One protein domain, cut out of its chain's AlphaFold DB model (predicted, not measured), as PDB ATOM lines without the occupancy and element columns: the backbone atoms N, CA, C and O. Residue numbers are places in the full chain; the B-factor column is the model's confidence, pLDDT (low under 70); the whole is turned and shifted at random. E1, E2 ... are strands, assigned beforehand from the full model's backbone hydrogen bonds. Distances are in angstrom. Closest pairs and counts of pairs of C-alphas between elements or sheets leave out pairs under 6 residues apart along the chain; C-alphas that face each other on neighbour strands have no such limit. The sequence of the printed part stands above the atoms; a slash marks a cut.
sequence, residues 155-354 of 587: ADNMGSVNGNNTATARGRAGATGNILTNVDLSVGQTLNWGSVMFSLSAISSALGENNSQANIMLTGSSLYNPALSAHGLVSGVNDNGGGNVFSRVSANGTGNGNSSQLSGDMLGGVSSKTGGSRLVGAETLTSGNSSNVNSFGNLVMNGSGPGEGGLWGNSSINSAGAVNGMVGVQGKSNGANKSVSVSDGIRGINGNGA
ATOM      1  N   ALA A 155      45.425 -26.087  -9.119       89.25
ATOM      2  CA  ALA A 155      46.789 -25.545  -9.243       89.25
ATOM      3  C   ALA A 155      47.393 -25.001  -7.943       89.25
ATOM      4  O   ALA A 155      46.664 -24.507  -7.076       89.25
ATOM      5  N   ASP A 156      48.728 -25.045  -7.859       88.31
ATOM      6  CA  ASP A 156      49.516 -24.842  -6.639       88.31
ATOM      7  C   ASP A 156      50.862 -24.099  -6.903       88.31
ATOM      8  O   ASP A 156      51.554 -24.445  -7.861       88.31
ATOM      9  N   ASN A 157      51.278 -23.170  -6.016       84.00
ATOM     10  CA  ASN A 157      52.640 -22.571  -5.921       84.00
ATOM     11  C   ASN A 157      53.318 -22.961  -4.603       84.00
ATOM     12  O   ASN A 157      52.667 -22.976  -3.553       84.00
ATOM     13  N   MET A 158      54.638 -23.143  -4.633       85.75
ATOM     14  CA  MET A 158      55.514 -23.099  -3.461       85.75
ATOM     15  C   MET A 158      56.871 -22.469  -3.814       85.75
ATOM     16  O   MET A 158      57.545 -22.926  -4.737       85.75
ATOM     17  N   GLY A 159      57.327 -21.489  -3.032       82.44
ATOM     18  CA  GLY A 159      58.612 -20.818  -3.270       82.44
ATOM     19  C   GLY A 159      59.476 -20.634  -2.025       82.44
ATOM     20  O   GLY A 159      58.972 -20.655  -0.898       82.44
ATOM     21  N   SER A 160      60.788 -20.457  -2.232       84.00
ATOM     22  CA  SER A 160      61.765 -20.262  -1.154       84.00
ATOM     23  C   SER A 160      62.914 -19.310  -1.514       84.00
ATOM     24  O   SER A 160      63.354 -19.237  -2.663       84.00
ATOM     25  N   VAL A 161      63.429 -18.609  -0.496       79.44
ATOM     26  CA  VAL A 161      64.619 -17.741  -0.546       79.44
ATOM     27  C   VAL A 161      65.543 -18.059   0.637       79.44
ATOM     28  O   VAL A 161      65.095 -18.058   1.786       79.44
ATOM     29  N   ASN A 162      66.830 -18.327   0.360       76.62
ATOM     30  CA  ASN A 162      67.857 -18.775   1.320       76.62
ATOM     31  C   ASN A 162      67.374 -19.887   2.287       76.62
ATOM     32  O   ASN A 162      67.775 -19.934   3.449       76.62
ATOM     33  N   GLY A 163      66.469 -20.763   1.830       62.25
ATOM     34  CA  GLY A 163      65.881 -21.875   2.595       62.25
ATOM     35  C   GLY A 163      64.866 -21.485   3.681       62.25
ATOM     36  O   GLY A 163      63.932 -22.243   3.929       62.25
ATOM     37  N   ASN A 164      65.005 -20.309   4.298       64.50
ATOM     38  CA  ASN A 164      64.292 -19.953   5.533       64.50
ATOM     39  C   ASN A 164      62.998 -19.145   5.331       64.50
ATOM     40  O   ASN A 164      62.146 -19.148   6.216       64.50
ATOM     41  N   ASN A 165      62.826 -18.459   4.196       72.75
ATOM     42  CA  ASN A 165      61.604 -17.705   3.890       72.75
ATOM     43  C   ASN A 165      60.767 -18.481   2.865       72.75
ATOM     44  O   ASN A 165      61.274 -18.795   1.787       72.75
ATOM     45  N   THR A 166      59.510 -18.800   3.196       77.19
ATOM     46  CA  THR A 166      58.634 -19.679   2.399       77.19
ATOM     47  C   THR A 166      57.187 -19.179   2.302       77.19
ATOM     48  O   THR A 166      56.700 -18.418   3.148       77.19
ATOM     49  N   ALA A 167      56.503 -19.625   1.247       81.00
ATOM     50  CA  ALA A 167      55.122 -19.277   0.917       81.00
ATOM     51  C   ALA A 167      54.421 -20.387   0.134       81.00
ATOM     52  O   ALA A 167      55.077 -21.221  -0.498       81.00
ATOM     53  N   THR A 168      53.086 -20.379   0.169       83.75
ATOM     54  CA  THR A 168      52.259 -21.334  -0.576       83.75
ATOM     55  C   THR A 168      51.025 -20.690  -1.197       83.75
ATOM     56  O   THR A 168      50.467 -19.725  -0.667       83.75
ATOM     57  N   ALA A 169      50.585 -21.279  -2.307       85.81
ATOM     58  CA  ALA A 169      49.370 -20.914  -3.018       85.81
ATOM     59  C   ALA A 169      48.623 -22.150  -3.495       85.81
ATOM     60  O   ALA A 169      49.284 -23.080  -3.955       85.81
ATOM     61  N   ARG A 170      47.288 -22.166  -3.420       89.62
ATOM     62  CA  ARG A 170      46.448 -23.283  -3.880       89.62
ATOM     63  C   ARG A 170      45.071 -22.833  -4.352       89.62
ATOM     64  O   ARG A 170      44.444 -21.967  -3.741       89.62
ATOM     65  N   GLY A 171      44.535 -23.539  -5.340       91.38
ATOM     66  CA  GLY A 171      43.147 -23.381  -5.755       91.38
ATOM     67  C   GLY A 171      42.591 -24.587  -6.502       91.38
ATOM     68  O   GLY A 171      43.301 -25.270  -7.242       91.38
ATOM     69  N   ARG A 172      41.314 -24.879  -6.244       93.62
ATOM     70  CA  ARG A 172      40.569 -26.037  -6.739       93.62
ATOM     71  C   ARG A 172      39.165 -25.668  -7.160       93.62
ATOM     72  O   ARG A 172      38.513 -24.828  -6.540       93.62
ATOM     73  N   ALA A 173      38.702 -26.378  -8.175       93.75
ATOM     74  CA  ALA A 173      37.612 -25.930  -9.003       93.75
ATOM     75  C   ALA A 173      36.798 -27.087  -9.589       93.75
ATOM     76  O   ALA A 173      37.290 -28.217  -9.690       93.75
ATOM     77  N   GLY A 174      35.571 -26.794 -10.002       93.00
ATOM     78  CA  GLY A 174      34.802 -27.657 -10.887       93.00
ATOM     79  C   GLY A 174      33.304 -27.410 -10.827       93.00
ATOM     80  O   GLY A 174      32.796 -26.778  -9.898       93.00
ATOM     81  N   ALA A 175      32.598 -27.914 -11.837       92.31
ATOM     82  CA  ALA A 175      31.159 -27.735 -11.981       92.31
ATOM     83  C   ALA A 175      30.551 -28.673 -13.058       92.31
ATOM     84  O   ALA A 175      31.267 -29.210 -13.913       92.31
ATOM     85  N   THR A 176      29.219 -28.819 -13.053       90.75
ATOM     86  CA  THR A 176      28.414 -29.828 -13.776       90.75
ATOM     87  C   THR A 176      27.125 -29.230 -14.366       90.75
ATOM     88  O   THR A 176      26.346 -28.630 -13.630       90.75
ATOM     89  N   GLY A 177      26.857 -29.418 -15.662       84.88
ATOM     90  CA  GLY A 177      25.610 -29.030 -16.345       84.88
ATOM     91  C   GLY A 177      25.595 -29.454 -17.824       84.88
ATOM     92  O   GLY A 177      26.611 -29.347 -18.506       84.88
ATOM     93  N   ASN A 178      24.467 -29.971 -18.333       82.38
ATOM     94  CA  ASN A 178      24.406 -30.594 -19.669       82.38
ATOM     95  C   ASN A 178      24.208 -29.617 -20.852       82.38
ATOM     96  O   ASN A 178      24.422 -30.029 -21.992       82.38
ATOM     97  N   ILE A 179      23.831 -28.352 -20.617       81.94
ATOM     98  CA  ILE A 179      23.737 -27.326 -21.674       81.94
ATOM     99  C   ILE A 179      25.059 -26.557 -21.773       81.94
ATOM    100  O   ILE A 179      25.615 -26.411 -22.861       81.94
ATOM    101  N   LEU A 180      25.554 -26.050 -20.640       70.75
ATOM    102  CA  LEU A 180      26.783 -25.266 -20.568       70.75
ATOM    103  C   LEU A 180      27.529 -25.513 -19.253       70.75
ATOM    104  O   LEU A 180      26.990 -25.990 -18.258       70.75
ATOM    105  N   THR A 181      28.824 -25.251 -19.297       71.69
ATOM    106  CA  THR A 181      29.831 -25.776 -18.377       71.69
ATOM    107  C   THR A 181      31.101 -24.942 -18.624       71.69
ATOM    108  O   THR A 181      31.188 -24.219 -19.619       71.69
ATOM    109  N   ASN A 182      32.202 -25.224 -17.950       72.31
ATOM    110  CA  ASN A 182      32.565 -24.821 -16.611       72.31
ATOM    111  C   ASN A 182      34.044 -24.432 -16.646       72.31
ATOM    112  O   ASN A 182      34.799 -24.876 -17.520       72.31
ATOM    113  N   VAL A 183      34.401 -23.467 -15.807       65.81
ATOM    114  CA  VAL A 183      35.586 -22.637 -16.022       65.81
ATOM    115  C   VAL A 183      36.308 -22.399 -14.718       65.81
ATOM    116  O   VAL A 183      35.721 -21.977 -13.725       65.81
ATOM    117  N   ASP A 184      37.599 -22.691 -14.744       68.81
ATOM    118  CA  ASP A 184      38.317 -23.132 -13.572       68.81
ATOM    119  C   ASP A 184      39.765 -22.579 -13.604       68.81
ATOM    120  O   ASP A 184      40.379 -22.447 -14.667       68.81
ATOM    121  N   LEU A 185      40.317 -22.192 -12.449       59.78
ATOM    122  CA  LEU A 185      41.492 -21.303 -12.356       59.78
ATOM    123  C   LEU A 185      42.303 -21.586 -11.082       59.78
ATOM    124  O   LEU A 185      41.697 -21.965 -10.081       59.78
ATOM    125  N   SER A 186      43.623 -21.332 -11.082       79.38
ATOM    126  CA  SER A 186      44.424 -21.050  -9.866       79.38
ATOM    127  C   SER A 186      45.850 -20.560 -10.179       79.38
ATOM    128  O   SER A 186      46.455 -20.972 -11.169       79.38
ATOM    129  N   VAL A 187      46.369 -19.651  -9.347       56.66
ATOM    130  CA  VAL A 187      47.651 -18.939  -9.485       56.66
ATOM    131  C   VAL A 187      48.272 -18.638  -8.112       56.66
ATOM    132  O   VAL A 187      47.564 -18.456  -7.123       56.66
ATOM    133  N   GLY A 188      49.601 -18.542  -8.051       66.69
ATOM    134  CA  GLY A 188      50.367 -18.147  -6.875       66.69
ATOM    135  C   GLY A 188      51.713 -17.502  -7.175       66.69
ATOM    136  O   GLY A 188      52.286 -17.701  -8.236       66.69
ATOM    137  N   GLN A 189      52.220 -16.728  -6.221       61.28
ATOM    138  CA  GLN A 189      53.363 -15.837  -6.371       61.28
ATOM    139  C   GLN A 189      54.070 -15.639  -5.024       61.28
ATOM    140  O   GLN A 189      53.447 -15.326  -4.012       61.28
ATOM    141  N   THR A 190      55.394 -15.761  -5.041       67.38
ATOM    142  CA  THR A 190      56.292 -15.745  -3.875       67.38
ATOM    143  C   THR A 190      57.434 -14.738  -4.141       67.38
ATOM    144  O   THR A 190      57.617 -14.366  -5.295       67.38
ATOM    145  N   LEU A 191      58.093 -14.129  -3.135       63.69
ATOM    146  CA  LEU A 191      58.907 -12.909  -3.369       63.69
ATOM    147  C   LEU A 191      59.988 -12.581  -2.310       63.69
ATOM    148  O   LEU A 191      60.219 -13.315  -1.353       63.69
ATOM    149  N   ASN A 192      60.717 -11.495  -2.601       66.94
ATOM    150  CA  ASN A 192      62.035 -11.098  -2.091       66.94
ATOM    151  C   ASN A 192      62.128 -10.847  -0.569       66.94
ATOM    152  O   ASN A 192      61.133 -10.689   0.127       66.94
ATOM    153  N   TRP A 193      63.371 -10.654  -0.100       58.28
ATOM    154  CA  TRP A 193      63.848 -10.396   1.280       58.28
ATOM    155  C   TRP A 193      63.135  -9.296   2.119       58.28
ATOM    156  O   TRP A 193      63.547  -9.039   3.245       58.28
ATOM    157  N   GLY A 194      62.096  -8.639   1.600       60.91
ATOM    158  CA  GLY A 194      61.288  -7.636   2.307       60.91
ATOM    159  C   GLY A 194      59.919  -7.320   1.676       60.91
ATOM    160  O   GLY A 194      59.306  -6.331   2.070       60.91
ATOM    161  N   SER A 195      59.434  -8.118   0.712       59.34
ATOM    162  CA  SER A 195      58.166  -7.884  -0.011       59.34
ATOM    163  C   SER A 195      57.442  -9.203  -0.260       59.34
ATOM    164  O   SER A 195      58.101 -10.203  -0.532       59.34
ATOM    165  N   VAL A 196      56.106  -9.227  -0.153       60.75
ATOM    166  CA  VAL A 196      55.396 -10.471   0.200       60.75
ATOM    167  C   VAL A 196      54.355 -10.967  -0.844       60.75
ATOM    168  O   VAL A 196      54.334 -10.458  -1.961       60.75
ATOM    169  N   MET A 197      53.605 -12.049  -0.552       62.34
ATOM    170  CA  MET A 197      53.408 -13.196  -1.479       62.34
ATOM    171  C   MET A 197      51.931 -13.658  -1.648       62.34
ATOM    172  O   MET A 197      51.322 -14.033  -0.643       62.34
ATOM    173  N   PHE A 198      51.352 -13.666  -2.873       66.19
ATOM    174  CA  PHE A 198      49.891 -13.845  -3.129       66.19
ATOM    175  C   PHE A 198      49.474 -14.994  -4.028       66.19
ATOM    176  O   PHE A 198      50.240 -15.505  -4.827       66.19
ATOM    177  N   SER A 199      48.222 -15.413  -3.849       61.72
ATOM    178  CA  SER A 199      47.721 -16.728  -4.241       61.72
ATOM    179  C   SER A 199      46.227 -16.669  -4.470       61.72
ATOM    180  O   SER A 199      45.505 -16.492  -3.485       61.72
ATOM    181  N   LEU A 200      45.761 -16.807  -5.714       67.50
ATOM    182  CA  LEU A 200      44.389 -16.483  -6.102       67.50
ATOM    183  C   LEU A 200      43.778 -17.359  -7.182       67.50
ATOM    184  O   LEU A 200      44.443 -18.140  -7.854       67.50
ATOM    185  N   SER A 201      42.453 -17.275  -7.283       66.38
ATOM    186  CA  SER A 201      41.649 -17.952  -8.299       66.38
ATOM    187  C   SER A 201      40.196 -17.453  -8.289       66.38
ATOM    188  O   SER A 201      39.776 -16.747  -7.369       66.38
ATOM    189  N   ALA A 202      39.434 -17.830  -9.318       67.00
ATOM    190  CA  ALA A 202      38.008 -17.558  -9.475       67.00
ATOM    191  C   ALA A 202      37.400 -18.563 -10.466       67.00
ATOM    192  O   ALA A 202      38.004 -18.828 -11.504       67.00
ATOM    193  N   ILE A 203      36.260 -19.171 -10.126       71.56
ATOM    194  CA  ILE A 203      35.792 -20.445 -10.714       71.56
ATOM    195  C   ILE A 203      34.269 -20.439 -10.921       71.56
ATOM    196  O   ILE A 203      33.561 -19.714 -10.226       71.56
ATOM    197  N   SER A 204      33.764 -21.195 -11.906       63.34
ATOM    198  CA  SER A 204      32.606 -20.748 -12.685       63.34
ATOM    199  C   SER A 204      31.703 -21.840 -13.300       63.34
ATOM    200  O   SER A 204      32.137 -22.595 -14.167       63.34
ATOM    201  N   SER A 205      30.403 -21.720 -12.992       69.62
ATOM    202  CA  SER A 205      29.329 -21.408 -13.972       69.62
ATOM    203  C   SER A 205      28.725 -22.493 -14.888       69.62
ATOM    204  O   SER A 205      29.009 -22.525 -16.088       69.62
ATOM    205  N   ALA A 206      27.775 -23.283 -14.365       69.19
ATOM    206  CA  ALA A 206      27.108 -24.389 -15.067       69.19
ATOM    207  C   ALA A 206      25.638 -24.120 -15.428       69.19
ATOM    208  O   ALA A 206      24.893 -23.626 -14.587       69.19
ATOM    209  N   LEU A 207      25.199 -24.548 -16.620       79.81
ATOM    210  CA  LEU A 207      23.810 -24.529 -17.104       79.81
ATOM    211  C   LEU A 207      23.347 -25.944 -17.476       79.81
ATOM    212  O   LEU A 207      24.052 -26.653 -18.197       79.81
ATOM    213  N   GLY A 208      22.135 -26.336 -17.091       84.38
ATOM    214  CA  GLY A 208      21.568 -27.606 -17.540       84.38
ATOM    215  C   GLY A 208      20.046 -27.672 -17.568       84.38
ATOM    216  O   GLY A 208      19.348 -26.961 -16.845       84.38
ATOM    217  N   GLU A 209      19.536 -28.558 -18.418       84.44
ATOM    218  CA  GLU A 209      18.170 -29.054 -18.347       84.44
ATOM    219  C   GLU A 209      18.047 -29.941 -17.108       84.44
ATOM    220  O   GLU A 209      18.782 -30.916 -16.936       84.44
ATOM    221  N   ASN A 210      17.083 -29.627 -16.250       85.31
ATOM    222  CA  ASN A 210      16.763 -30.368 -15.025       85.31
ATOM    223  C   ASN A 210      17.820 -30.374 -13.905       85.31
ATOM    224  O   ASN A 210      17.422 -30.617 -12.772       85.31
ATOM    225  N   ASN A 211      19.114 -30.119 -14.140       90.56
ATOM    226  CA  ASN A 211      20.105 -29.943 -13.064       90.56
ATOM    227  C   ASN A 211      21.353 -29.145 -13.483       90.56
ATOM    228  O   ASN A 211      21.779 -29.198 -14.636       90.56
ATOM    229  N   SER A 212      21.965 -28.455 -12.515       93.75
ATOM    230  CA  SER A 212      23.332 -27.922 -12.611       93.75
ATOM    231  C   SER A 212      23.967 -27.747 -11.223       93.75
ATOM    232  O   SER A 212      23.258 -27.619 -10.227       93.75
ATOM    233  N   GLN A 213      25.300 -27.715 -11.149       95.00
ATOM    234  CA  GLN A 213      26.080 -27.495  -9.923       95.00
ATOM    235  C   GLN A 213      27.411 -26.800 -10.235       95.00
ATOM    236  O   GLN A 213      27.988 -27.053 -11.287       95.00
ATOM    237  N   ALA A 214      27.944 -25.985  -9.319       96.31
ATOM    238  CA  ALA A 214      29.284 -25.411  -9.428       96.31
ATOM    239  C   ALA A 214      29.954 -25.104  -8.068       96.31
ATOM    240  O   ALA A 214      29.254 -24.733  -7.127       96.31
ATOM    241  N   ASN A 215      31.286 -25.263  -7.944       95.69
ATOM    242  CA  ASN A 215      32.018 -25.202  -6.661       95.69
ATOM    243  C   ASN A 215      33.471 -24.656  -6.721       95.69
ATOM    244  O   ASN A 215      34.185 -24.886  -7.698       95.69
ATOM    245  N   ILE A 216      33.958 -24.039  -5.631       96.12
ATOM    246  CA  ILE A 216      35.329 -23.485  -5.479       96.12
ATOM    247  C   ILE A 216      35.976 -23.842  -4.128       96.12
ATOM    248  O   ILE A 216      35.278 -23.997  -3.123       96.12
ATOM    249  N   MET A 217      37.313 -23.868  -4.068       93.31
ATOM    250  CA  MET A 217      38.099 -23.950  -2.821       93.31
ATOM    251  C   MET A 217      39.532 -23.420  -3.016       93.31
ATOM    252  O   MET A 217      40.342 -24.109  -3.638       93.31
ATOM    253  N   LEU A 218      39.868 -22.236  -2.478       90.12
ATOM    254  CA  LEU A 218      41.152 -21.546  -2.743       90.12
ATOM    255  C   LEU A 218      41.790 -20.981  -1.460       90.12
ATOM    256  O   LEU A 218      41.095 -20.609  -0.511       90.12
ATOM    257  N   THR A 219      43.124 -20.953  -1.395       88.75
ATOM    258  CA  THR A 219      43.896 -20.712  -0.158       88.75
ATOM    259  C   THR A 219      45.311 -20.220  -0.468       88.75
ATOM    260  O   THR A 219      45.933 -20.720  -1.397       88.75
ATOM    261  N   GLY A 220      45.860 -19.308   0.336       84.62
ATOM    262  CA  GLY A 220      47.299 -18.997   0.353       84.62
ATOM    263  C   GLY A 220      47.857 -19.018   1.778       84.62
ATOM    264  O   GLY A 220      47.086 -19.112   2.729       84.62
ATOM    265  N   SER A 221      49.176 -18.923   1.960       79.19
ATOM    266  CA  SER A 221      49.777 -18.631   3.279       79.19
ATOM    267  C   SER A 221      51.268 -18.290   3.202       79.19
ATOM    268  O   SER A 221      51.945 -18.571   2.209       79.19
ATOM    269  N   SER A 222      51.799 -17.699   4.277       73.50
ATOM    270  CA  SER A 222      53.223 -17.383   4.427       73.50
ATOM    271  C   SER A 222      53.647 -17.285   5.896       73.50
ATOM    272  O   SER A 222      52.809 -17.077   6.771       73.50
ATOM    273  N   LEU A 223      54.956 -17.341   6.165       68.44
ATOM    274  CA  LEU A 223      55.523 -17.151   7.512       68.44
ATOM    275  C   LEU A 223      55.229 -15.776   8.148       68.44
ATOM    276  O   LEU A 223      55.267 -15.663   9.369       68.44
ATOM    277  N   TYR A 224      54.933 -14.745   7.345       61.47
ATOM    278  CA  TYR A 224      54.766 -13.358   7.816       61.47
ATOM    279  C   TYR A 224      53.330 -12.806   7.691       61.47
ATOM    280  O   TYR A 224      53.057 -11.716   8.177       61.47
ATOM    281  N   ASN A 225      52.404 -13.557   7.084       61.38
ATOM    282  CA  ASN A 225      50.953 -13.345   7.186       61.38
ATOM    283  C   ASN A 225      50.249 -14.711   7.030       61.38
ATOM    284  O   ASN A 225      50.435 -15.363   5.990       61.38
ATOM    285  N   PRO A 226      49.488 -15.168   8.045       59.78
ATOM    286  CA  PRO A 226      48.964 -16.533   8.110       59.78
ATOM    287  C   PRO A 226      47.566 -16.709   7.498       59.78
ATOM    288  O   PRO A 226      47.101 -17.837   7.359       59.78
ATOM    289  N   ALA A 227      46.866 -15.617   7.205       71.81
ATOM    290  CA  ALA A 227      45.428 -15.597   6.975       71.81
ATOM    291  C   ALA A 227      45.171 -15.330   5.487       71.81
ATOM    292  O   ALA A 227      45.600 -14.275   5.049       71.81
ATOM    293  N   LEU A 228      44.534 -16.243   4.724       72.88
ATOM    294  CA  LEU A 228      44.157 -16.106   3.292       72.88
ATOM    295  C   LEU A 228      43.276 -17.318   2.801       72.88
ATOM    296  O   LEU A 228      43.846 -18.318   2.355       72.88
ATOM    297  N   SER A 229      41.926 -17.298   2.797       82.25
ATOM    298  CA  SER A 229      41.131 -18.465   2.291       82.25
ATOM    299  C   SER A 229      39.667 -18.195   1.902       82.25
ATOM    300  O   SER A 229      39.016 -17.355   2.515       82.25
ATOM    301  N   ALA A 230      39.103 -18.942   0.937       92.19
ATOM    302  CA  ALA A 230      37.664 -18.869   0.626       92.19
ATOM    303  C   ALA A 230      37.094 -20.050  -0.203       92.19
ATOM    304  O   ALA A 230      37.799 -20.664  -1.014       92.19
ATOM    305  N   HIS A 231      35.799 -20.328  -0.005       94.38
ATOM    306  CA  HIS A 231      35.050 -21.489  -0.507       94.38
ATOM    307  C   HIS A 231      33.636 -21.104  -0.969       94.38
ATOM    308  O   HIS A 231      33.008 -20.251  -0.344       94.38
ATOM    309  N   GLY A 232      33.094 -21.787  -1.984       96.19
ATOM    310  CA  GLY A 232      31.751 -21.505  -2.509       96.19
ATOM    311  C   GLY A 232      31.118 -22.676  -3.265       96.19
ATOM    312  O   GLY A 232      31.825 -23.486  -3.863       96.19
ATOM    313  N   LEU A 233      29.786 -22.763  -3.243       97.19
ATOM    314  CA  LEU A 233      28.965 -23.789  -3.900       97.19
ATOM    315  C   LEU A 233      27.626 -23.184  -4.346       97.19
ATOM    316  O   LEU A 233      27.009 -22.464  -3.566       97.19
ATOM    317  N   VAL A 234      27.130 -23.559  -5.529       97.88
ATOM    318  CA  VAL A 234      25.699 -23.491  -5.896       97.88
ATOM    319  C   VAL A 234      25.279 -24.779  -6.604       97.88
ATOM    320  O   VAL A 234      26.075 -25.374  -7.328       97.88
ATOM    321  N   SER A 235      24.040 -25.224  -6.401       96.69
ATOM    322  CA  SER A 235      23.439 -26.375  -7.089       96.69
ATOM    323  C   SER A 235      21.925 -26.217  -7.214       96.69
ATOM    324  O   SER A 235      21.303 -25.631  -6.330       96.69
ATOM    325  N   GLY A 236      21.312 -26.746  -8.272       95.25
ATOM    326  CA  GLY A 236      19.857 -26.747  -8.435       95.25
ATOM    327  C   GLY A 236      19.323 -27.875  -9.320       95.25
ATOM    328  O   GLY A 236      20.069 -28.507 -10.070       95.25
ATOM    329  N   VAL A 237      18.016 -28.128  -9.214       93.44
ATOM    330  CA  VAL A 237      17.302 -29.247  -9.854       93.44
ATOM    331  C   VAL A 237      15.871 -28.830 -10.236       93.44
ATOM    332  O   VAL A 237      15.252 -28.063  -9.501       93.44
ATOM    333  N   ASN A 238      15.328 -29.369 -11.337       90.25
ATOM    334  CA  ASN A 238      13.888 -29.415 -11.637       90.25
ATOM    335  C   ASN A 238      13.424 -30.885 -11.678       90.25
ATOM    336  O   ASN A 238      13.664 -31.575 -12.669       90.25
ATOM    337  N   ASP A 239      12.749 -31.357 -10.627       84.00
ATOM    338  CA  ASP A 239      12.350 -32.763 -10.457       84.00
ATOM    339  C   ASP A 239      11.338 -33.237 -11.519       84.00
ATOM    340  O   ASP A 239      11.432 -34.361 -12.007       84.00
ATOM    341  N   ASN A 240      10.370 -32.387 -11.889       77.38
ATOM    342  CA  ASN A 240       9.225 -32.768 -12.736       77.38
ATOM    343  C   ASN A 240       9.411 -32.465 -14.237       77.38
ATOM    344  O   ASN A 240       8.432 -32.431 -14.985       77.38
ATOM    345  N   GLY A 241      10.656 -32.265 -14.678       66.75
ATOM    346  CA  GLY A 241      11.037 -32.233 -16.090       66.75
ATOM    347  C   GLY A 241      10.762 -30.924 -16.845       66.75
ATOM    348  O   GLY A 241       9.629 -30.484 -17.024       66.75
ATOM    349  N   GLY A 242      11.825 -30.362 -17.420       76.75
ATOM    350  CA  GLY A 242      11.772 -29.289 -18.407       76.75
ATOM    351  C   GLY A 242      11.976 -27.891 -17.825       76.75
ATOM    352  O   GLY A 242      11.219 -27.417 -16.978       76.75
ATOM    353  N   GLY A 243      12.973 -27.193 -18.366       85.12
ATOM    354  CA  GLY A 243      13.411 -25.877 -17.905       85.12
ATOM    355  C   GLY A 243      14.877 -25.888 -17.474       85.12
ATOM    356  O   GLY A 243      15.483 -26.952 -17.312       85.12
ATOM    357  N   ASN A 244      15.436 -24.693 -17.311       90.62
ATOM    358  CA  ASN A 244      16.867 -24.469 -17.152       90.62
ATOM    359  C   ASN A 244      17.230 -24.227 -15.682       90.62
ATOM    360  O   ASN A 244      16.567 -23.449 -14.993       90.62
ATOM    361  N   VAL A 245      18.336 -24.820 -15.242       91.06
ATOM    362  CA  VAL A 245      19.013 -24.512 -13.977       91.06
ATOM    363  C   VAL A 245      20.377 -23.898 -14.294       91.06
ATOM    364  O   VAL A 245      21.082 -24.422 -15.157       91.06
ATOM    365  N   PHE A 246      20.744 -22.804 -13.619       79.31
ATOM    366  CA  PHE A 246      22.078 -22.201 -13.672       79.31
ATOM    367  C   PHE A 246      22.718 -22.103 -12.279       79.31
ATOM    368  O   PHE A 246      22.038 -21.807 -11.291       79.31
ATOM    369  N   SER A 247      24.030 -22.326 -12.188       77.06
ATOM    370  CA  SER A 247      24.802 -22.350 -10.934       77.06
ATOM    371  C   SER A 247      26.160 -21.666 -11.076       77.06
ATOM    372  O   SER A 247      26.879 -21.950 -12.024       77.06
ATOM    373  N   ARG A 248      26.540 -20.817 -10.112       64.56
ATOM    374  CA  ARG A 248      27.788 -20.025 -10.041       64.56
ATOM    375  C   ARG A 248      27.939 -19.491  -8.588       64.56
ATOM    376  O   ARG A 248      26.924 -19.368  -7.937       64.56
ATOM    377  N   VAL A 249      29.011 -19.157  -7.869       54.09
ATOM    378  CA  VAL A 249      30.473 -19.302  -7.852       54.09
ATOM    379  C   VAL A 249      31.422 -18.282  -8.494       54.09
ATOM    380  O   VAL A 249      31.185 -17.670  -9.533       54.09
ATOM    381  N   SER A 250      32.628 -18.207  -7.945       72.31
ATOM    382  CA  SER A 250      33.028 -17.420  -6.762       72.31
ATOM    383  C   SER A 250      34.527 -17.135  -6.934       72.31
ATOM    384  O   SER A 250      35.198 -17.793  -7.740       72.31
ATOM    385  N   ALA A 251      35.042 -16.107  -6.270       68.88
ATOM    386  CA  ALA A 251      36.331 -15.498  -6.597       68.88
ATOM    387  C   ALA A 251      37.031 -14.966  -5.349       68.88
ATOM    388  O   ALA A 251      36.381 -14.354  -4.504       68.88
ATOM    389  N   ASN A 252      38.345 -15.170  -5.224       72.50
ATOM    390  CA  ASN A 252      39.082 -14.874  -3.989       72.50
ATOM    391  C   ASN A 252      40.078 -13.713  -4.173       72.50
ATOM    392  O   ASN A 252      40.413 -13.350  -5.299       72.50
ATOM    393  N   GLY A 253      40.579 -13.143  -3.069       71.69
ATOM    394  CA  GLY A 253      41.580 -12.064  -3.042       71.69
ATOM    395  C   GLY A 253      42.412 -12.055  -1.744       71.69
ATOM    396  O   GLY A 253      41.897 -12.297  -0.655       71.69
ATOM    397  N   THR A 254      43.727 -11.843  -1.845       67.81
ATOM    398  CA  THR A 254      44.711 -12.191  -0.803       67.81
ATOM    399  C   THR A 254      45.908 -11.231  -0.845       67.81
ATOM    400  O   THR A 254      46.343 -10.856  -1.930       67.81
ATOM    401  N   GLY A 255      46.425 -10.796   0.315       66.88
ATOM    402  CA  GLY A 255      47.539  -9.839   0.449       66.88
ATOM    403  C   GLY A 255      48.446 -10.071   1.670       66.88
ATOM    404  O   GLY A 255      48.124 -10.856   2.560       66.88
ATOM    405  N   ASN A 256      49.602  -9.388   1.683       66.50
ATOM    406  CA  ASN A 256      50.626  -9.355   2.737       66.50
ATOM    407  C   ASN A 256      51.610  -8.182   2.426       66.50
ATOM    408  O   ASN A 256      51.850  -7.914   1.253       66.50
ATOM    409  N   GLY A 257      52.210  -7.362   3.302       64.44
ATOM    410  CA  GLY A 257      52.415  -7.320   4.763       64.44
ATOM    411  C   GLY A 257      51.233  -7.640   5.681       64.44
ATOM    412  O   GLY A 257      50.645  -8.714   5.662       64.44
ATOM    413  N   ASN A 258      50.835  -6.670   6.496       59.38
ATOM    414  CA  ASN A 258      49.674  -6.804   7.383       59.38
ATOM    415  C   ASN A 258      48.361  -6.418   6.664       59.38
ATOM    416  O   ASN A 258      47.491  -5.802   7.270       59.38
ATOM    417  N   SER A 259      48.247  -6.689   5.356       67.50
ATOM    418  CA  SER A 259      47.235  -6.090   4.472       67.50
ATOM    419  C   SER A 259      46.553  -7.107   3.562       67.50
ATOM    420  O   SER A 259      47.221  -7.922   2.949       67.50
ATOM    421  N   SER A 260      45.252  -6.905   3.355       64.69
ATOM    422  CA  SER A 260      44.394  -7.474   2.296       64.69
ATOM    423  C   SER A 260      43.939  -8.928   2.451       64.69
ATOM    424  O   SER A 260      44.719  -9.876   2.484       64.69
ATOM    425  N   GLN A 261      42.617  -9.078   2.417       69.38
ATOM    426  CA  GLN A 261      41.873 -10.275   2.046       69.38
ATOM    427  C   GLN A 261      40.509  -9.856   1.516       69.38
ATOM    428  O   GLN A 261      40.023  -8.782   1.861       69.38
ATOM    429  N   LEU A 262      39.925 -10.704   0.675       64.69
ATOM    430  CA  LEU A 262      38.554 -10.637   0.183       64.69
ATOM    431  C   LEU A 262      38.181 -11.979  -0.447       64.69
ATOM    432  O   LEU A 262      39.039 -12.794  -0.783       64.69
ATOM    433  N   SER A 263      36.894 -12.183  -0.663       63.84
ATOM    434  CA  SER A 263      36.357 -13.104  -1.659       63.84
ATOM    435  C   SER A 263      34.853 -12.887  -1.733       63.84
ATOM    436  O   SER A 263      34.269 -12.513  -0.716       63.84
ATOM    437  N   GLY A 264      34.257 -13.164  -2.892       78.38
ATOM    438  CA  GLY A 264      32.818 -13.350  -3.032       78.38
ATOM    439  C   GLY A 264      32.338 -13.337  -4.481       78.38
ATOM    440  O   GLY A 264      32.620 -12.388  -5.210       78.38
ATOM    441  N   ASP A 265      31.584 -14.366  -4.876       80.19
ATOM    442  CA  ASP A 265      30.462 -14.255  -5.815       80.19
ATOM    443  C   ASP A 265      29.618 -15.548  -5.843       80.19
ATOM    444  O   ASP A 265      30.113 -16.638  -6.135       80.19
ATOM    445  N   MET A 266      28.314 -15.438  -5.625       80.75
ATOM    446  CA  MET A 266      27.373 -16.556  -5.609       80.75
ATOM    447  C   MET A 266      26.121 -16.174  -6.404       80.75
ATOM    448  O   MET A 266      25.533 -15.124  -6.171       80.75
ATOM    449  N   LEU A 267      25.678 -17.006  -7.343       84.75
ATOM    450  CA  LEU A 267      24.376 -16.865  -7.986       84.75
ATOM    451  C   LEU A 267      23.806 -18.196  -8.480       84.75
ATOM    452  O   LEU A 267      24.485 -19.048  -9.051       84.75
ATOM    453  N   GLY A 268      22.507 -18.350  -8.297       81.06
ATOM    454  CA  GLY A 268      21.739 -19.462  -8.811       81.06
ATOM    455  C   GLY A 268      20.524 -18.953  -9.566       81.06
ATOM    456  O   GLY A 268      19.954 -17.922  -9.212       81.06
ATOM    457  N   GLY A 269      20.115 -19.680 -10.596       91.12
ATOM    458  CA  GLY A 269      18.893 -19.400 -11.337       91.12
ATOM    459  C   GLY A 269      18.155 -20.693 -11.620       91.12
ATOM    460  O   GLY A 269      18.773 -21.702 -11.950       91.12
ATOM    461  N   VAL A 270      16.834 -20.672 -11.503       94.19
ATOM    462  CA  VAL A 270      15.998 -21.803 -11.896       94.19
ATOM    463  C   VAL A 270      14.743 -21.309 -12.600       94.19
ATOM    464  O   VAL A 270      14.068 -20.391 -12.141       94.19
ATOM    465  N   SER A 271      14.447 -21.919 -13.740       92.25
ATOM    466  CA  SER A 271      13.213 -21.737 -14.494       92.25
ATOM    467  C   SER A 271      12.673 -23.116 -14.844       92.25
ATOM    468  O   SER A 271      13.430 -23.985 -15.282       92.25
ATOM    469  N   SER A 272      11.380 -23.336 -14.634       90.50
ATOM    470  CA  SER A 272      10.749 -24.640 -14.797       90.50
ATOM    471  C   SER A 272       9.398 -24.530 -15.497       90.50
ATOM    472  O   SER A 272       8.642 -23.576 -15.297       90.50
ATOM    473  N   LYS A 273       9.084 -25.516 -16.343       86.50
ATOM    474  CA  LYS A 273       7.787 -25.605 -17.040       86.50
ATOM    475  C   LYS A 273       6.682 -26.127 -16.111       86.50
ATOM    476  O   LYS A 273       5.525 -25.744 -16.249       86.50
ATOM    477  N   THR A 274       7.075 -26.958 -15.153       80.94
ATOM    478  CA  THR A 274       6.288 -27.546 -14.062       80.94
ATOM    479  C   THR A 274       7.006 -27.253 -12.739       80.94
ATOM    480  O   THR A 274       8.223 -27.069 -12.727       80.94
ATOM    481  N   GLY A 275       6.302 -27.169 -11.609       72.56
ATOM    482  CA  GLY A 275       6.952 -26.976 -10.307       72.56
ATOM    483  C   GLY A 275       7.751 -28.207  -9.856       72.56
ATOM    484  O   GLY A 275       7.757 -29.235 -10.522       72.56
ATOM    485  N   GLY A 276       8.400 -28.138  -8.695       84.75
ATOM    486  CA  GLY A 276       9.360 -29.150  -8.226       84.75
ATOM    487  C   GLY A 276      10.810 -28.712  -8.439       84.75
ATOM    488  O   GLY A 276      11.659 -29.523  -8.793       84.75
ATOM    489  N   SER A 277      11.088 -27.421  -8.267       93.00
ATOM    490  CA  SER A 277      12.419 -26.833  -8.398       93.00
ATOM    491  C   SER A 277      13.100 -26.703  -7.039       93.00
ATOM    492  O   SER A 277      12.468 -26.297  -6.060       93.00
ATOM    493  N   ARG A 278      14.405 -26.968  -6.988       94.81
ATOM    494  CA  ARG A 278      15.267 -26.661  -5.838       94.81
ATOM    495  C   ARG A 278      16.510 -25.911  -6.289       94.81
ATOM    496  O   ARG A 278      17.020 -26.166  -7.377       94.81
ATOM    497  N   LEU A 279      17.009 -25.020  -5.442       96.12
ATOM    498  CA  LEU A 279      18.255 -24.288  -5.655       96.12
ATOM    499  C   LEU A 279      18.891 -23.988  -4.292       96.12
ATOM    500  O   LEU A 279      18.216 -23.501  -3.391       96.12
ATOM    501  N   VAL A 280      20.177 -24.284  -4.136       97.50
ATOM    502  CA  VAL A 280      20.943 -24.089  -2.897       97.50
ATOM    503  C   VAL A 280      22.286 -23.433  -3.197       97.50
ATOM    504  O   VAL A 280      22.871 -23.672  -4.253       97.50
ATOM    505  N   GLY A 281      22.792 -22.637  -2.259       97.50
ATOM    506  CA  GLY A 281      24.097 -21.994  -2.351       97.50
ATOM    507  C   GLY A 281      24.723 -21.722  -0.985       97.50
ATOM    508  O   GLY A 281      24.008 -21.542   0.001       97.50
ATOM    509  N   ALA A 282      26.057 -21.716  -0.922       96.31
ATOM    510  CA  ALA A 282      26.826 -21.414   0.285       96.31
ATOM    511  C   ALA A 282      28.202 -20.801  -0.038       96.31
ATOM    512  O   ALA A 282      28.833 -21.182  -1.024       96.31
ATOM    513  N   GLU A 283      28.681 -19.895   0.819       95.25
ATOM    514  CA  GLU A 283      30.017 -19.278   0.790       95.25
ATOM    515  C   GLU A 283      30.637 -19.233   2.197       95.25
ATOM    516  O   GLU A 283      29.937 -19.132   3.209       95.25
ATOM    517  N   THR A 284      31.968 -19.304   2.289       92.38
ATOM    518  CA  THR A 284      32.723 -19.184   3.554       92.38
ATOM    519  C   THR A 284      34.118 -18.624   3.293       92.38
ATOM    520  O   THR A 284      34.948 -19.299   2.680       92.38
ATOM    521  N   LEU A 285      34.355 -17.375   3.701       78.25
ATOM    522  CA  LEU A 285      35.351 -16.492   3.098       78.25
ATOM    523  C   LEU A 285      36.097 -15.659   4.147       78.25
ATOM    524  O   LEU A 285      35.507 -15.115   5.075       78.25
ATOM    525  N   THR A 286      37.412 -15.551   3.999       71.50
ATOM    526  CA  THR A 286      38.339 -15.324   5.119       71.50
ATOM    527  C   THR A 286      39.609 -14.620   4.614       71.50
ATOM    528  O   THR A 286      39.990 -14.765   3.456       71.50
ATOM    529  N   SER A 287      40.342 -13.838   5.401       69.44
ATOM    530  CA  SER A 287      40.416 -13.712   6.865       69.44
ATOM    531  C   SER A 287      41.152 -12.391   7.226       69.44
ATOM    532  O   SER A 287      41.078 -11.417   6.480       69.44
ATOM    533  N   GLY A 288      41.846 -12.335   8.365       65.06
ATOM    534  CA  GLY A 288      42.674 -11.226   8.845       65.06
ATOM    535  C   GLY A 288      42.975 -11.433  10.333       65.06
ATOM    536  O   GLY A 288      42.649 -12.492  10.871       65.06
ATOM    537  N   ASN A 289      43.496 -10.422  11.043       62.84
ATOM    538  CA  ASN A 289      43.631 -10.500  12.515       62.84
ATOM    539  C   ASN A 289      42.277 -10.601  13.255       62.84
ATOM    540  O   ASN A 289      42.244 -10.935  14.436       62.84
ATOM    541  N   SER A 290      41.162 -10.394  12.549       66.25
ATOM    542  CA  SER A 290      39.917 -11.166  12.695       66.25
ATOM    543  C   SER A 290      39.046 -10.894  11.471       66.25
ATOM    544  O   SER A 290      38.596  -9.771  11.297       66.25
ATOM    545  N   SER A 291      38.793 -11.846  10.574       69.75
ATOM    546  CA  SER A 291      37.782 -11.619   9.520       69.75
ATOM    547  C   SER A 291      37.123 -12.918   9.096       69.75
ATOM    548  O   SER A 291      37.804 -13.937   9.017       69.75
ATOM    549  N   ASN A 292      35.816 -12.893   8.833       75.81
ATOM    550  CA  ASN A 292      35.083 -14.013   8.234       75.81
ATOM    551  C   ASN A 292      33.744 -13.526   7.646       75.81
ATOM    552  O   ASN A 292      33.061 -12.727   8.288       75.81
ATOM    553  N   VAL A 293      33.346 -14.049   6.485       84.25
ATOM    554  CA  VAL A 293      31.986 -13.995   5.935       84.25
ATOM    555  C   VAL A 293      31.514 -15.418   5.667       84.25
ATOM    556  O   VAL A 293      32.136 -16.145   4.903       84.25
ATOM    557  N   ASN A 294      30.384 -15.801   6.252       93.25
ATOM    558  CA  ASN A 294      29.685 -17.044   5.923       93.25
ATOM    559  C   ASN A 294      28.321 -16.649   5.366       93.25
ATOM    560  O   ASN A 294      27.640 -15.860   6.022       93.25
ATOM    561  N   SER A 295      27.903 -17.183   4.222       94.69
ATOM    562  CA  SER A 295      26.553 -16.963   3.694       94.69
ATOM    563  C   SER A 295      25.941 -18.245   3.136       94.69
ATOM    564  O   SER A 295      26.653 -19.157   2.716       94.69
ATOM    565  N   PHE A 296      24.612 -18.335   3.161       96.69
ATOM    566  CA  PHE A 296      23.857 -19.425   2.552       96.69
ATOM    567  C   PHE A 296      22.539 -18.926   1.960       96.69
ATOM    568  O   PHE A 296      21.975 -17.932   2.416       96.69
ATOM    569  N   GLY A 297      22.025 -19.671   0.986       97.56
ATOM    570  CA  GLY A 297      20.680 -19.509   0.453       97.56
ATOM    571  C   GLY A 297      20.091 -20.852   0.023       97.56
ATOM    572  O   GLY A 297      20.805 -21.749  -0.426       97.56
ATOM    573  N   ASN A 298      18.781 -21.006   0.172       98.06
ATOM    574  CA  ASN A 298      18.023 -22.193  -0.209       98.06
ATOM    575  C   ASN A 298      16.627 -21.790  -0.704       98.06
ATOM    576  O   ASN A 298      15.964 -20.949  -0.099       98.06
ATOM    577  N   LEU A 299      16.195 -22.420  -1.793       97.69
ATOM    578  CA  LEU A 299      14.919 -22.237  -2.473       97.69
ATOM    579  C   LEU A 299      14.311 -23.610  -2.771       97.69
ATOM    580  O   LEU A 299      14.958 -24.462  -3.383       97.69
ATOM    581  N   VAL A 300      13.037 -23.783  -2.429       96.38
ATOM    582  CA  VAL A 300      12.205 -24.924  -2.828       96.38
ATOM    583  C   VAL A 300      10.880 -24.404  -3.380       96.38
ATOM    584  O   VAL A 300      10.170 -23.656  -2.708       96.38
ATOM    585  N   MET A 301      10.525 -24.812  -4.598       94.56
ATOM    586  CA  MET A 301       9.274 -24.443  -5.263       94.56
ATOM    587  C   MET A 301       8.535 -25.687  -5.738       94.56
ATOM    588  O   MET A 301       9.035 -26.407  -6.595       94.56
ATOM    589  N   ASN A 302       7.315 -25.904  -5.259       91.62
ATOM    590  CA  ASN A 302       6.412 -26.938  -5.769       91.62
ATOM    591  C   ASN A 302       5.173 -26.252  -6.343       91.62
ATOM    592  O   ASN A 302       4.699 -25.281  -5.760       91.62
ATOM    593  N   GLY A 303       4.630 -26.744  -7.452       85.62
ATOM    594  CA  GLY A 303       3.488 -26.121  -8.120       85.62
ATOM    595  C   GLY A 303       3.016 -26.931  -9.322       85.62
ATOM    596  O   GLY A 303       3.809 -27.652  -9.924       85.62
ATOM    597  N   SER A 304       1.731 -26.827  -9.671       87.31
ATOM    598  CA  SER A 304       1.184 -27.488 -10.868       87.31
ATOM    599  C   SER A 304       1.523 -26.771 -12.182       87.31
ATOM    600  O   SER A 304       1.355 -27.362 -13.243       87.31
ATOM    601  N   GLY A 305       1.989 -25.520 -12.122       88.12
ATOM    602  CA  GLY A 305       2.395 -24.711 -13.272       88.12
ATOM    603  C   GLY A 305       3.862 -24.254 -13.210       88.12
ATOM    604  O   GLY A 305       4.642 -24.783 -12.412       88.12
ATOM    605  N   PRO A 306       4.253 -23.270 -14.044       91.88
ATOM    606  CA  PRO A 306       5.637 -22.816 -14.159       91.88
ATOM    607  C   PRO A 306       6.208 -22.206 -12.875       91.88
ATOM    608  O   PRO A 306       5.487 -21.561 -12.101       91.88
ATOM    609  N   GLY A 307       7.521 -22.356 -12.694       93.12
ATOM    610  CA  GLY A 307       8.295 -21.759 -11.608       93.12
ATOM    611  C   GLY A 307       9.477 -20.931 -12.116       93.12
ATOM    612  O   GLY A 307      10.082 -21.241 -13.142       93.12
ATOM    613  N   GLU A 308       9.820 -19.876 -11.383       94.62
ATOM    614  CA  GLU A 308      11.016 -19.061 -11.612       94.62
ATOM    615  C   GLU A 308      11.611 -18.610 -10.274       94.62
ATOM    616  O   GLU A 308      10.888 -18.250  -9.347       94.62
ATOM    617  N   GLY A 309      12.931 -18.655 -10.141       95.50
ATOM    618  CA  GLY A 309      13.597 -18.324  -8.888       95.50
ATOM    619  C   GLY A 309      15.082 -18.055  -9.059       95.50
ATOM    620  O   GLY A 309      15.692 -18.408 -10.070       95.50
ATOM    621  N   GLY A 310      15.654 -17.400  -8.057       96.19
ATOM    622  CA  GLY A 310      17.040 -16.971  -8.062       96.19
ATOM    623  C   GLY A 310      17.637 -16.962  -6.666       96.19
ATOM    624  O   GLY A 310      16.940 -16.812  -5.667       96.19
ATOM    625  N   LEU A 311      18.948 -17.117  -6.626       96.12
ATOM    626  CA  LEU A 311      19.789 -16.934  -5.457       96.12
ATOM    627  C   LEU A 311      20.901 -15.977  -5.869       96.12
ATOM    628  O   LEU A 311      21.417 -16.093  -6.981       96.12
ATOM    629  N   TRP A 312      21.306 -15.080  -4.979       96.06
ATOM    630  CA  TRP A 312      22.478 -14.235  -5.181       96.06
ATOM    631  C   TRP A 312      23.214 -14.049  -3.860       96.06
ATOM    632  O   TRP A 312      22.607 -13.988  -2.796       96.06
ATOM    633  N   GLY A 313      24.524 -13.901  -3.938       88.25
ATOM    634  CA  GLY A 313      25.374 -13.492  -2.842       88.25
ATOM    635  C   GLY A 313      26.603 -12.800  -3.399       88.25
ATOM    636  O   GLY A 313      27.158 -13.223  -4.408       88.25
ATOM    637  N   ASN A 314      27.029 -11.721  -2.760       81.00
ATOM    638  CA  ASN A 314      28.342 -11.156  -3.017       81.00
ATOM    639  C   ASN A 314      28.912 -10.675  -1.687       81.00
ATOM    640  O   ASN A 314      28.258  -9.973  -0.910       81.00
ATOM    641  N   SER A 315      30.118 -11.138  -1.414       81.69
ATOM    642  CA  SER A 315      30.763 -11.095  -0.114       81.69
ATOM    643  C   SER A 315      32.093 -10.359  -0.253       81.69
ATOM    644  O   SER A 315      32.688 -10.321  -1.329       81.69
ATOM    645  N   SER A 316      32.576  -9.743   0.823       85.56
ATOM    646  CA  SER A 316      33.875  -9.076   0.817       85.56
ATOM    647  C   SER A 316      34.463  -8.923   2.219       85.56
ATOM    648  O   SER A 316      33.766  -8.743   3.222       85.56
ATOM    649  N   ILE A 317      35.790  -8.961   2.249       86.62
ATOM    650  CA  ILE A 317      36.638  -8.436   3.320       86.62
ATOM    651  C   ILE A 317      37.459  -7.306   2.667       86.62
ATOM    652  O   ILE A 317      37.530  -7.229   1.438       86.62
ATOM    653  N   ASN A 318      38.045  -6.396   3.443       83.88
ATOM    654  CA  ASN A 318      39.003  -5.415   2.929       83.88
ATOM    655  C   ASN A 318      40.368  -5.510   3.630       83.88
ATOM    656  O   ASN A 318      40.574  -6.297   4.553       83.88
ATOM    657  N   SER A 319      41.329  -4.682   3.216       76.25
ATOM    658  CA  SER A 319      42.685  -4.692   3.776       76.25
ATOM    659  C   SER A 319      42.820  -4.257   5.234       76.25
ATOM    660  O   SER A 319      43.855  -4.546   5.827       76.25
ATOM    661  N   ALA A 320      41.784  -3.659   5.823       75.56
ATOM    662  CA  ALA A 320      41.690  -3.377   7.254       75.56
ATOM    663  C   ALA A 320      40.906  -4.459   8.032       75.56
ATOM    664  O   ALA A 320      40.625  -4.285   9.218       75.56
ATOM    665  N   GLY A 321      40.515  -5.563   7.381       75.75
ATOM    666  CA  GLY A 321      39.704  -6.625   7.979       75.75
ATOM    667  C   GLY A 321      38.237  -6.243   8.209       75.75
ATOM    668  O   GLY A 321      37.551  -6.915   8.977       75.75
ATOM    669  N   ALA A 322      37.740  -5.167   7.592       83.62
ATOM    670  CA  ALA A 322      36.315  -4.855   7.623       83.62
ATOM    671  C   ALA A 322      35.553  -5.776   6.661       83.62
ATOM    672  O   ALA A 322      36.003  -6.018   5.540       83.62
ATOM    673  N   VAL A 323      34.401  -6.266   7.107       86.69
ATOM    674  CA  VAL A 323      33.485  -7.113   6.346       86.69
ATOM    675  C   VAL A 323      32.343  -6.284   5.767       86.69
ATOM    676  O   VAL A 323      31.772  -5.426   6.442       86.69
ATOM    677  N   ASN A 324      31.981  -6.607   4.529       87.12
ATOM    678  CA  ASN A 324      30.716  -6.236   3.908       87.12
ATOM    679  C   ASN A 324      30.248  -7.402   3.029       87.12
ATOM    680  O   ASN A 324      31.021  -7.895   2.210       87.12
ATOM    681  N   GLY A 325      29.004  -7.842   3.155       89.25
ATOM    682  CA  GLY A 325      28.455  -8.869   2.280       89.25
ATOM    683  C   GLY A 325      26.939  -8.891   2.294       89.25
ATOM    684  O   GLY A 325      26.301  -8.469   3.258       89.25
ATOM    685  N   MET A 326      26.365  -9.423   1.222       92.38
ATOM    686  CA  MET A 326      24.929  -9.579   1.047       92.38
ATOM    687  C   MET A 326      24.622 -10.967   0.495       92.38
ATOM    688  O   MET A 326      25.359 -11.481  -0.345       92.38
ATOM    689  N   VAL A 327      23.508 -11.541   0.933       96.06
ATOM    690  CA  VAL A 327      22.873 -12.712   0.326       96.06
ATOM    691  C   VAL A 327      21.389 -12.417   0.120       96.06
ATOM    692  O   VAL A 327      20.827 -11.561   0.803       96.06
ATOM    693  N   GLY A 328      20.764 -13.098  -0.832       96.94
ATOM    694  CA  GLY A 328      19.321 -13.081  -1.012       96.94
ATOM    695  C   GLY A 328      18.837 -14.244  -1.866       96.94
ATOM    696  O   GLY A 328      19.585 -14.818  -2.663       96.94
ATOM    697  N   VAL A 329      17.567 -14.594  -1.700       98.50
ATOM    698  CA  VAL A 329      16.905 -15.677  -2.431       98.50
ATOM    699  C   VAL A 329      15.485 -15.245  -2.772       98.50
ATOM    700  O   VAL A 329      14.755 -14.778  -1.902       98.50
ATOM    701  N   GLN A 330      15.070 -15.445  -4.023       97.69
ATOM    702  CA  GLN A 330      13.678 -15.295  -4.440       97.69
ATOM    703  C   GLN A 330      13.143 -16.559  -5.110       97.69
ATOM    704  O   GLN A 330      13.861 -17.266  -5.819       97.69
ATOM    705  N   GLY A 331      11.847 -16.794  -4.959       97.19
ATOM    706  CA  GLY A 331      11.122 -17.839  -5.668       97.19
ATOM    707  C   GLY A 331       9.723 -17.389  -6.039       97.19
ATOM    708  O   GLY A 331       9.100 -16.618  -5.310       97.19
ATOM    709  N   LYS A 332       9.211 -17.903  -7.153       95.88
ATOM    710  CA  LYS A 332       7.837 -17.731  -7.608       95.88
ATOM    711  C   LYS A 332       7.349 -19.017  -8.267       95.88
ATOM    712  O   LYS A 332       7.994 -19.556  -9.160       95.88
ATOM    713  N   SER A 333       6.189 -19.501  -7.842       95.00
ATOM    714  CA  SER A 333       5.556 -20.710  -8.368       95.00
ATOM    715  C   SER A 333       4.076 -20.470  -8.631       95.00
ATOM    716  O   SER A 333       3.398 -19.792  -7.858       95.00
ATOM    717  N   ASN A 334       3.577 -21.018  -9.735       94.50
ATOM    718  CA  ASN A 334       2.190 -20.872 -10.161       94.50
ATOM    719  C   ASN A 334       1.477 -22.229 -10.125       94.50
ATOM    720  O   ASN A 334       2.102 -23.283 -10.265       94.50
ATOM    721  N   GLY A 335       0.160 -22.201  -9.946       93.62
ATOM    722  CA  GLY A 335      -0.675 -23.399  -9.969       93.62
ATOM    723  C   GLY A 335      -1.879 -23.322  -9.038       93.62
ATOM    724  O   GLY A 335      -2.021 -22.381  -8.249       93.62
ATOM    725  N   ALA A 336      -2.722 -24.352  -9.080       92.94
ATOM    726  CA  ALA A 336      -3.811 -24.537  -8.127       92.94
ATOM    727  C   ALA A 336      -3.267 -24.881  -6.728       92.94
ATOM    728  O   ALA A 336      -3.508 -24.152  -5.763       92.94
ATOM    729  N   ASN A 337      -2.435 -25.924  -6.653       93.06
ATOM    730  CA  ASN A 337      -1.608 -26.241  -5.489       93.06
ATOM    731  C   ASN A 337      -0.177 -25.764  -5.736       93.06
ATOM    732  O   ASN A 337       0.378 -26.018  -6.809       93.06
ATOM    733  N   LYS A 338       0.406 -25.071  -4.755       94.44
ATOM    734  CA  LYS A 338       1.724 -24.435  -4.856       94.44
ATOM    735  C   LYS A 338       2.342 -24.147  -3.488       94.44
ATOM    736  O   LYS A 338       1.640 -23.839  -2.525       94.44
ATOM    737  N   SER A 339       3.667 -24.183  -3.426       95.75
ATOM    738  CA  SER A 339       4.461 -23.755  -2.279       95.75
ATOM    739  C   SER A 339       5.768 -23.117  -2.738       95.75
ATOM    740  O   SER A 339       6.475 -23.717  -3.548       95.75
ATOM    741  N   VAL A 340       6.134 -21.975  -2.163       97.94
ATOM    742  CA  VAL A 340       7.484 -21.402  -2.254       97.94
ATOM    743  C   VAL A 340       8.051 -21.340  -0.843       97.94
ATOM    744  O   VAL A 340       7.421 -20.776   0.044       97.94
ATOM    745  N   SER A 341       9.231 -21.912  -0.638       97.88
ATOM    746  CA  SER A 341      10.027 -21.746   0.576       97.88
ATOM    747  C   SER A 341      11.379 -21.180   0.170       97.88
ATOM    748  O   SER A 341      12.075 -21.773  -0.656       97.88
ATOM    749  N   VAL A 342      11.725 -20.020   0.716       98.44
ATOM    750  CA  VAL A 342      13.049 -19.406   0.600       98.44
ATOM    751  C   VAL A 342      13.646 -19.249   1.988       98.44
ATOM    752  O   VAL A 342      12.939 -19.000   2.965       98.44
ATOM    753  N   SER A 343      14.960 -19.379   2.086       98.00
ATOM    754  CA  SER A 343      15.699 -19.127   3.318       98.00
ATOM    755  C   SER A 343      17.111 -18.681   2.998       98.00
ATOM    756  O   SER A 343      17.747 -19.273   2.126       98.00
ATOM    757  N   ASP A 344      17.611 -17.698   3.733       96.81
ATOM    758  CA  ASP A 344      18.975 -17.207   3.611       96.81
ATOM    759  C   ASP A 344      19.608 -16.934   4.976       96.81
ATOM    760  O   ASP A 344      18.972 -17.002   6.038       96.81
ATOM    761  N   GLY A 345      20.893 -16.617   4.934       95.00
ATOM    762  CA  GLY A 345      21.550 -15.982   6.053       95.00
ATOM    763  C   GLY A 345      22.992 -15.631   5.753       95.00
ATOM    764  O   GLY A 345      23.665 -16.304   4.974       95.00
ATOM    765  N   ILE A 346      23.478 -14.581   6.404       93.62
ATOM    766  CA  ILE A 346      24.864 -14.134   6.337       93.62
ATOM    767  C   ILE A 346      25.378 -13.753   7.724       93.62
ATOM    768  O   ILE A 346      24.685 -13.117   8.520       93.62
ATOM    769  N   ARG A 347      26.627 -14.122   8.014       91.50
ATOM    770  CA  ARG A 347      27.343 -13.755   9.236       91.50
ATOM    771  C   ARG A 347      28.733 -13.235   8.896       91.50
ATOM    772  O   ARG A 347      29.598 -14.001   8.471       91.50
ATOM    773  N   GLY A 348      28.930 -11.949   9.154       89.50
ATOM    774  CA  GLY A 348      30.201 -11.244   9.079       89.50
ATOM    775  C   GLY A 348      30.871 -11.083  10.444       89.50
ATOM    776  O   GLY A 348      30.192 -10.953  11.465       89.50
ATOM    777  N   ILE A 349      32.203 -11.064  10.468       87.00
ATOM    778  CA  ILE A 349      33.031 -10.761  11.647       87.00
ATOM    779  C   ILE A 349      34.163  -9.819  11.215       87.00
ATOM    780  O   ILE A 349      34.905 -10.154  10.296       87.00
ATOM    781  N   ASN A 350      34.284  -8.657  11.863       79.25
ATOM    782  CA  ASN A 350      35.270  -7.609  11.556       79.25
ATOM    783  C   ASN A 350      36.632  -7.806  12.253       79.25
ATOM    784  O   ASN A 350      36.726  -8.516  13.253       79.25
ATOM    785  N   GLY A 351      37.644  -7.048  11.795       72.25
ATOM    786  CA  GLY A 351      39.036  -6.974  12.291       72.25
ATOM    787  C   GLY A 351      39.233  -6.819  13.801       72.25
ATOM    788  O   GLY A 351      40.307  -7.110  14.318       72.25
ATOM    789  N   ASN A 352      38.196  -6.373  14.506       73.81
ATOM    790  CA  ASN A 352      38.139  -6.140  15.948       73.81
ATOM    791  C   ASN A 352      37.251  -7.158  16.700       73.81
ATOM    792  O   ASN A 352      36.878  -6.915  17.845       73.81
ATOM    793  N   GLY A 353      36.858  -8.258  16.052       74.56
ATOM    794  CA  GLY A 353      35.985  -9.297  16.604       74.56
ATOM    795  C   GLY A 353      34.481  -8.989  16.555       74.56
ATOM    796  O   GLY A 353      33.682  -9.859  16.896       74.56
ATOM    797  N   ALA A 354      34.061  -7.796  16.118       80.75
ATOM    798  CA  ALA A 354      32.643  -7.435  16.082       80.75
ATOM    799  C   ALA A 354      31.874  -8.258  15.030       80.75
ATOM    800  O   ALA A 354      32.125  -8.126  13.828       80.75
TER     801      ALA A 354
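This is residues 155 to 354 of the 587 residues of the protein "Hypothetical protein" of Meloidogyne enterolobii (UniProt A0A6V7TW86). Two sheets lie face to face as a thin, flat sandwich, a slab two layers thick whose strands run nearly in line with its longest axis. One layer is the seven-stranded sheet E1 E2 E5 E6 E11 E12 E15; the other is the five-stranded sheet E4 E7 E10 E13 E14, with the small hairpin of E8 and E9 in the same layer beyond E7 and E10, and E3 packed on E2. The printed part has 200 residues with no named helix and fifteen named strands, E1 to E15 in order along the chain, and its class is all strand. Both large sheets are antiparallel throughout. The whole is only just compact, close to loose, with a radius of gyration of the C-alphas of 19.4 A, and spans 71 by 37 by 14 A.

E1, residues 155 to 161, begins at C-alpha 155 at (46.789, -25.545, -9.243). E2, residues 165 to 177, is 42.8 A long from first to last C-alpha, and E3 is residues 183 to 188. E4, residues 206 to 209, comes before E5, residues 211 to 222, 39.5 A long, and E6, residues 229 to 238, 32.5 A long. Four shorter strands follow: E7, residues 244 to 248; E8, residues 252 to 254; E9, residues 261 to 263; and E10, residues 266 to 272. E11, residues 277 to 286, is 31.4 A long, E12, residues 292 to 303, is 37.6 A, and E13, residues 307 to 317, is 34.7 A. E14, residues 323 to 335, is 41.2 A long, with C-alpha 335 at (-0.675, -23.399, -9.969). E15, residues 338 to 349, is 37.9 A long and ends at C-alpha 349 at (33.031, -10.761, 11.647).

The larger sheet runs E1, E2, E5, E6, E11, E12, E15, with E1 and E15 as edge strands. E1 and E2 are a hairpin, with N 157 and O 169 2.9 A apart, within hydrogen-bond range. E2 and E5 are antiparallel at 179 degrees, with N 170 and O 219 at 2.8 A. In the hairpin of E5 and E6, N 214 and O 234 are 2.8 A apart. Between E6 and E11, N 233 and O 282 are 2.9 A apart. In the hairpin of E11 and E12, N 281 and O 297 are at 2.8 A, and between E12 and E15, N 298 and O 343 are at 2.8 A. The other sheet runs E4, E7, E10, E13, E14; N 206 and O 247 of E4 and E7 are 2.8 A apart, N 246 and O 269 of E7 and E10 2.8 A, N 268 and O 311 of E10 and E13 2.8 A, and N 316 and O 324 of the hairpin E13 and E14 2.8 A. The parts of the two sheets that face each other are 7.5 A centre to centre, and their strands stand at 3 degrees. Across the sandwich, the closest C-alphas of E6 and E7, those of Val 234 and Ser 247, are 5.2 A apart. In the hairpin of E8 and E9, N 253 and O 262 are 2.8 A apart, and E9 runs on into E10 at 4 degrees. E3 pairs with no named strand; its closest C-alpha to E2 is that of Gly 188, 4.9 A from that of Ala 169.

The two C-alphas farthest apart, those of Asn 162 and Ala 336, are 72.5 A apart. The printed part has no cut. The link from E3 to E4 is long, 17 residues, and its residues 199 to 200 pair antiparallel with residues 187 to 188 of E3. Mean pLDDT of the printed part is 82.1; 47 residues are under 70, among them residues 187 to 202 and 254 to 263.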